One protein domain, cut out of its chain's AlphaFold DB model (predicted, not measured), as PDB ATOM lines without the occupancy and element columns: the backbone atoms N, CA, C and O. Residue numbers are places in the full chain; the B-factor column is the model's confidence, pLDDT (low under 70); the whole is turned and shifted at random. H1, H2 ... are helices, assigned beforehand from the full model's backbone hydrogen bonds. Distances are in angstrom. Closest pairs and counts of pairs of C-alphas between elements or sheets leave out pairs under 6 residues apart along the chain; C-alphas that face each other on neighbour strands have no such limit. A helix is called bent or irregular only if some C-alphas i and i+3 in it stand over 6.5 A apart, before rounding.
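AT A GLANCE: This is residues 29 to 36 and 44 to 77 of the 81 residues of the protein "H15 domain-containing protein" of Scyliorhinus torazame (UniProt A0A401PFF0). One long, kinked helix, H3, runs along the length of the domain, and two shorter helices, H1 and H2, lie on one side of it at steep angles to it and to each other. The centres of the three helices make a triangle, with few contacts between the helices; H2 folds back into H3 through residues 56 to 59. The printed part has 42 residues with three named helices, in the order H1, H2, H3, and no named strand; the class is all helix. It is compact, with a radius of gyration of the C-alphas of 9.6 A, and its rounded outline spans 27 by 21 by 17 A.

IN THESE COORDINATES: Begin with the longest helix, H3, residues 60 to 75: find C-alpha 60 at (-39.207, 17.053, -4.008), and from there the helix runs 19.7 A to C-alpha 75 at (-57.986, 20.660, -8.561). H3 has a kink of 33 degrees near residue 67, and it is irregular: C-alphas 62 and 65 are 7.9 A apart. Go back along the chain to H2, residues 46 to 55, which is 14.5 A long from first to last C-alpha. Then look at H1, residues 29 to 36, which begins with C-alpha 29 at (-50.101, 27.304, -0.462) and measures 10.3 A.

HOW THE PARTS SIT: Start at H3 and look at its residue 60, which alone of H3 touches H2. H2 and H3 touch only at the corner by their link, and only just, with 3 pairs of C-alphas within 8 A; the closest C-alphas are those of Lys 50 and Val 60, 6.6 A apart. They run opposite ways at a steep tilt of 53 degrees. From H2 turn to H1: the two touch, and their closest C-alphas, those of Ile 34 and Met 52, are 7.1 A apart. H1 and H2 run opposite ways at a steep tilt of 67 degrees, only just short of about perpendicular. H1 and H3 are close but not clearly touching, with the C-alphas of Leu 31 and Val 71 closest at 7.7 A. They run the same way at a steep tilt of 66 degrees. In H1 and H2 every O i to N i+4 pair is within hydrogen-bond range; in H3 10 of 12 are.

THE WHOLE: The two C-alphas farthest apart in the domain are those of Gly 57 and Asp 76, at 27.0 A. Look between residues 36 and 44 for the cut: residues 37 to 43 are not printed, and C-alphas 36 and 44 are 9.9 A apart across it. The link from H1 to H2 runs across this cut, while the link from H2 to H3, with 4 residues, is tight. The mean pLDDT of the printed part is 83.7, and no printed residue is under 70.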
ATOM      1  N   GLU A  29     -50.183  25.842  -0.308       80.75
ATOM      2  CA  GLU A  29     -50.101  27.304  -0.462       80.75
ATOM      3  C   GLU A  29     -48.874  27.719  -1.276       80.75
ATOM      4  O   GLU A  29     -48.968  28.597  -2.130       80.75
ATOM      5  N   LEU A  30     -47.730  27.054  -1.073       82.62
ATOM      6  CA  LEU A  30     -46.543  27.274  -1.906       82.62
ATOM      7  C   LEU A  30     -46.806  26.900  -3.363       82.62
ATOM      8  O   LEU A  30     -46.403  27.635  -4.259       82.62
ATOM      9  N   LEU A  31     -47.494  25.780  -3.595       82.19
ATOM     10  CA  LEU A  31     -47.903  25.353  -4.927       82.19
ATOM     11  C   LEU A  31     -48.856  26.372  -5.560       82.19
ATOM     12  O   LEU A  31     -48.637  26.763  -6.698       82.19
ATOM     13  N   LEU A  32     -49.866  26.836  -4.821       83.00
ATOM     14  CA  LEU A  32     -50.815  27.833  -5.311       83.00
ATOM     15  C   LEU A  32     -50.102  29.144  -5.666       83.00
ATOM     16  O   LEU A  32     -50.320  29.686  -6.742       83.00
ATOM     17  N   LYS A  33     -49.183  29.612  -4.812       84.44
ATOM     18  CA  LYS A  33     -48.385  30.816  -5.075       84.44
ATOM     19  C   LYS A  33     -47.497  30.657  -6.309       84.44
ATOM     20  O   LYS A  33     -47.476  31.552  -7.137       84.44
ATOM     21  N   ILE A  34     -46.822  29.513  -6.452       84.19
ATOM     22  CA  ILE A  34     -46.041  29.147  -7.649       84.19
ATOM     23  C   ILE A  34     -46.913  29.183  -8.902       84.19
ATOM     24  O   ILE A  34     -46.458  29.654  -9.940       84.19
ATOM     25  N   VAL A  35     -48.145  28.672  -8.811       82.25
ATOM     26  CA  VAL A  35     -49.053  28.614  -9.957       82.25
ATOM     27  C   VAL A  35     -49.565  29.998 -10.344       82.25
ATOM     28  O   VAL A  35     -49.526  30.360 -11.515       82.25
ATOM     29  N   VAL A  36     -49.973  30.800  -9.361       83.25
ATOM     30  CA  VAL A  36     -50.404  32.187  -9.579       83.25
ATOM     31  C   VAL A  36     -49.258  33.042 -10.135       83.25
ATOM     32  O   VAL A  36     -49.469  33.816 -11.062       83.25
ATOM     33  N   ILE A  44     -49.850  24.734 -15.514       81.88
ATOM     34  CA  ILE A  44     -48.443  24.375 -15.301       81.88
ATOM     35  C   ILE A  44     -48.285  22.858 -15.260       81.88
ATOM     36  O   ILE A  44     -48.954  22.156 -14.502       81.88
ATOM     37  N   SER A  45     -47.311  22.343 -16.011       83.56
ATOM     38  CA  SER A  45     -46.957  20.924 -15.951       83.56
ATOM     39  C   SER A  45     -46.371  20.518 -14.590       83.56
ATOM     40  O   SER A  45     -45.632  21.259 -13.938       83.56
ATOM     41  N   LEU A  46     -46.596  19.263 -14.189       84.25
ATOM     42  CA  LEU A  46     -46.058  18.726 -12.934       84.25
ATOM     43  C   LEU A  46     -44.520  18.832 -12.846       84.25
ATOM     44  O   LEU A  46     -43.963  18.944 -11.754       84.25
ATOM     45  N   GLN A  47     -43.822  18.790 -13.985       85.62
ATOM     46  CA  GLN A  47     -42.367  18.949 -14.025       85.62
ATOM     47  C   GLN A  47     -41.928  20.388 -13.750       85.62
ATOM     48  O   GLN A  47     -40.968  20.593 -13.009       85.62
ATOM     49  N   ALA A  48     -42.635  21.377 -14.296       86.00
ATOM     50  CA  ALA A  48     -42.359  22.784 -14.023       86.00
ATOM     51  C   ALA A  48     -42.593  23.114 -12.540       86.00
ATOM     52  O   ALA A  48     -41.726  23.715 -11.908       86.00
ATOM     53  N   ILE A  49     -43.672  22.593 -11.942       84.12
ATOM     54  CA  ILE A  49     -43.912  22.666 -10.491       84.12
ATOM     55  C   ILE A  49     -42.717  22.117  -9.700       84.12
ATOM     56  O   ILE A  49     -42.236  22.766  -8.774       84.12
ATOM     57  N   LYS A  50     -42.203  20.936 -10.062       85.25
ATOM     58  CA  LYS A  50     -41.048  20.342  -9.369       85.25
ATOM     59  C   LYS A  50     -39.798  21.215  -9.478       85.25
ATOM     60  O   LYS A  50     -39.113  21.395  -8.476       85.25
ATOM     61  N   LYS A  51     -39.527  21.788 -10.654       86.25
ATOM     62  CA  LYS A  51     -38.391  22.702 -10.872       86.25
ATOM     63  C   LYS A  51     -38.514  23.986 -10.042       86.25
ATOM     64  O   LYS A  51     -37.537  24.424  -9.437       86.25
ATOM     65  N   MET A  52     -39.717  24.554  -9.960       84.12
ATOM     66  CA  MET A  52     -40.005  25.732  -9.131       84.12
ATOM     67  C   MET A  52     -39.800  25.420  -7.640       84.12
ATOM     68  O   MET A  52     -39.226  26.224  -6.912       84.12
ATOM     69  N   LEU A  53     -40.212  24.231  -7.187       85.06
ATOM     70  CA  LEU A  53     -40.005  23.781  -5.806       85.06
ATOM     71  C   LEU A  53     -38.519  23.525  -5.492       85.06
ATOM     72  O   LEU A  53     -38.067  23.921  -4.418       85.06
ATOM     73  N   TRP A  54     -37.749  22.959  -6.430       84.25
ATOM     74  CA  TRP A  54     -36.283  22.828  -6.312       84.25
ATOM     75  C   TRP A  54     -35.608  24.180  -6.145       84.25
ATOM     76  O   TRP A  54     -34.783  24.355  -5.255       84.25
ATOM     77  N   SER A  55     -36.014  25.153  -6.959       83.75
ATOM     78  CA  SER A  55     -35.482  26.518  -6.902       83.75
ATOM     79  C   SER A  55     -35.786  27.204  -5.563       83.75
ATOM     80  O   SER A  55     -35.027  28.059  -5.123       83.75
ATOM     81  N   LYS A  56     -36.865  26.798  -4.877       81.25
ATOM     82  CA  LYS A  56     -37.212  27.256  -3.520       81.25
ATOM     83  C   LYS A  56     -36.524  26.448  -2.402       81.25
ATOM     84  O   LYS A  56     -36.835  26.661  -1.234       81.25
ATOM     85  N   GLY A  57     -35.610  25.529  -2.733       81.56
ATOM     86  CA  GLY A  57     -34.854  24.728  -1.764       81.56
ATOM     87  C   GLY A  57     -35.638  23.561  -1.154       81.56
ATOM     88  O   GLY A  57     -35.267  23.059  -0.094       81.56
ATOM     89  N   LEU A  58     -36.736  23.136  -1.790       78.56
ATOM     90  CA  LEU A  58     -37.543  22.017  -1.313       78.56
ATOM     91  C   LEU A  58     -37.100  20.702  -1.948       78.56
ATOM     92  O   LEU A  58     -37.017  20.564  -3.168       78.56
ATOM     93  N   ASP A  59     -36.909  19.706  -1.092       81.44
ATOM     94  CA  ASP A  59     -36.605  18.339  -1.491       81.44
ATOM     95  C   ASP A  59     -37.875  17.658  -2.032       81.44
ATOM     96  O   ASP A  59     -38.727  17.162  -1.283       81.44
ATOM     97  N   VAL A  60     -38.039  17.674  -3.359       79.12
ATOM     98  CA  VAL A  60     -39.207  17.053  -4.008       79.12
ATOM     99  C   VAL A  60     -39.173  15.531  -3.965       79.12
ATOM    100  O   VAL A  60     -40.215  14.930  -4.217       79.12
ATOM    101  N   ASP A  61     -38.038  14.904  -3.662       81.25
ATOM    102  CA  ASP A  61     -37.964  13.446  -3.568       81.25
ATOM    103  C   ASP A  61     -38.612  12.991  -2.263       81.25
ATOM    104  O   ASP A  61     -39.454  12.090  -2.257       81.25
ATOM    105  N   LYS A  62     -38.358  13.720  -1.170       82.88
ATOM    106  CA  LYS A  62     -39.063  13.512   0.105       82.88
ATOM    107  C   LYS A  62     -40.528  13.945   0.054       82.88
ATOM    108  O   LYS A  62     -41.381  13.328   0.693       82.88
ATOM    109  N   LEU A  63     -40.839  15.003  -0.697       82.50
ATOM    110  CA  LEU A  63     -42.181  15.597  -0.739       82.50
ATOM    111  C   LEU A  63     -43.019  15.154  -1.944       82.50
ATOM    112  O   LEU A  63     -44.164  15.583  -2.068       82.50
ATOM    113  N   GLY A  64     -42.522  14.268  -2.807       84.25
ATOM    114  CA  GLY A  64     -43.148  13.932  -4.091       84.25
ATOM    115  C   GLY A  64     -44.596  13.453  -3.982       84.25
ATOM    116  O   GLY A  64     -45.460  13.890  -4.746       84.25
ATOM    117  N   THR A  65     -44.896  12.603  -2.997       85.94
ATOM    118  CA  THR A  65     -46.267  12.145  -2.711       85.94
ATOM    119  C   THR A  65     -47.147  13.288  -2.211       85.94
ATOM    120  O   THR A  65     -48.298  13.415  -2.627       85.94
ATOM    121  N   GLN A  66     -46.599  14.164  -1.368       83.25
ATOM    122  CA  GLN A  66     -47.316  15.325  -0.853       83.25
ATOM    123  C   GLN A  66     -47.592  16.350  -1.960       83.25
ATOM    124  O   GLN A  66     -48.685  16.902  -1.988       83.25
ATOM    125  N   ILE A  67     -46.666  16.546  -2.908       85.44
ATOM    126  CA  ILE A  67     -46.859  17.411  -4.085       85.44
ATOM    127  C   ILE A  67     -48.043  16.896  -4.901       85.44
ATOM    128  O   ILE A  67     -48.986  17.641  -5.153       85.44
ATOM    129  N   LYS A  68     -48.041  15.605  -5.258       86.88
ATOM    130  CA  LYS A  68     -49.136  14.984  -6.027       86.88
ATOM    131  C   LYS A  68     -50.479  15.114  -5.307       86.88
ATOM    132  O   LYS A  68     -51.485  15.426  -5.937       86.88
ATOM    133  N   GLN A  69     -50.490  14.888  -3.995       87.75
ATOM    134  CA  GLN A  69     -51.705  14.980  -3.195       87.75
ATOM    135  C   GLN A  69     -52.211  16.422  -3.070       87.75
ATOM    136  O   GLN A  69     -53.417  16.644  -3.125       87.75
ATOM    137  N   SER A  70     -51.314  17.395  -2.908       86.38
ATOM    138  CA  SER A  70     -51.669  18.814  -2.870       86.38
ATOM    139  C   SER A  70     -52.204  19.297  -4.212       86.38
ATOM    140  O   SER A  70     -53.185  20.029  -4.217       86.38
ATOM    141  N   VAL A  71     -51.617  18.873  -5.337       85.56
ATOM    142  CA  VAL A  71     -52.134  19.195  -6.678       85.56
ATOM    143  C   VAL A  71     -53.555  18.649  -6.830       85.56
ATOM    144  O   VAL A  71     -54.464  19.426  -7.093       85.56
ATOM    145  N   ARG A  72     -53.772  17.350  -6.565       87.31
ATOM    146  CA  ARG A  72     -55.106  16.722  -6.649       87.31
ATOM    147  C   ARG A  72     -56.141  17.459  -5.807       87.31
ATOM    148  O   ARG A  72     -57.137  17.913  -6.338       87.31
ATOM    149  N   ARG A  73     -55.841  17.694  -4.525       86.06
ATOM    150  CA  ARG A  73     -56.756  18.392  -3.608       86.06
ATOM    151  C   ARG A  73     -57.089  19.821  -4.026       86.06
ATOM    152  O   ARG A  73     -58.103  20.322  -3.570       86.06
ATOM    153  N   ASN A  74     -56.212  20.508  -4.754       83.38
ATOM    154  CA  ASN A  74     -56.495  21.864  -5.222       83.38
ATOM    155  C   ASN A  74     -57.308  21.862  -6.521       83.38
ATOM    156  O   ASN A  74     -58.140  22.741  -6.693       83.38
ATOM    157  N   VAL A  75     -57.120  20.865  -7.389       81.12
ATOM    158  CA  VAL A  75     -57.986  20.660  -8.561       81.12
ATOM    159  C   VAL A  75     -59.385  20.218  -8.118       81.12
ATOM    160  O   VAL A  75     -60.365  20.802  -8.545       81.12
ATOM    161  N   ASP A  76     -59.488  19.281  -7.167       85.75
ATOM    162  CA  ASP A  76     -60.775  18.818  -6.612       85.75
ATOM    163  C   ASP A  76     -61.575  19.938  -5.910       85.75
ATOM    164  O   ASP A  76     -62.768  19.792  -5.658       85.75
ATOM    165  N   LYS A  77     -60.907  21.033  -5.525       82.81
ATOM    166  CA  LYS A  77     -61.503  22.208  -4.871       82.81
ATOM    167  C   LYS A  77     -61.810  23.349  -5.850       82.81
ATOM    168  O   LYS A  77     -62.151  24.432  -5.383       82.81
TER     169      LYS A  77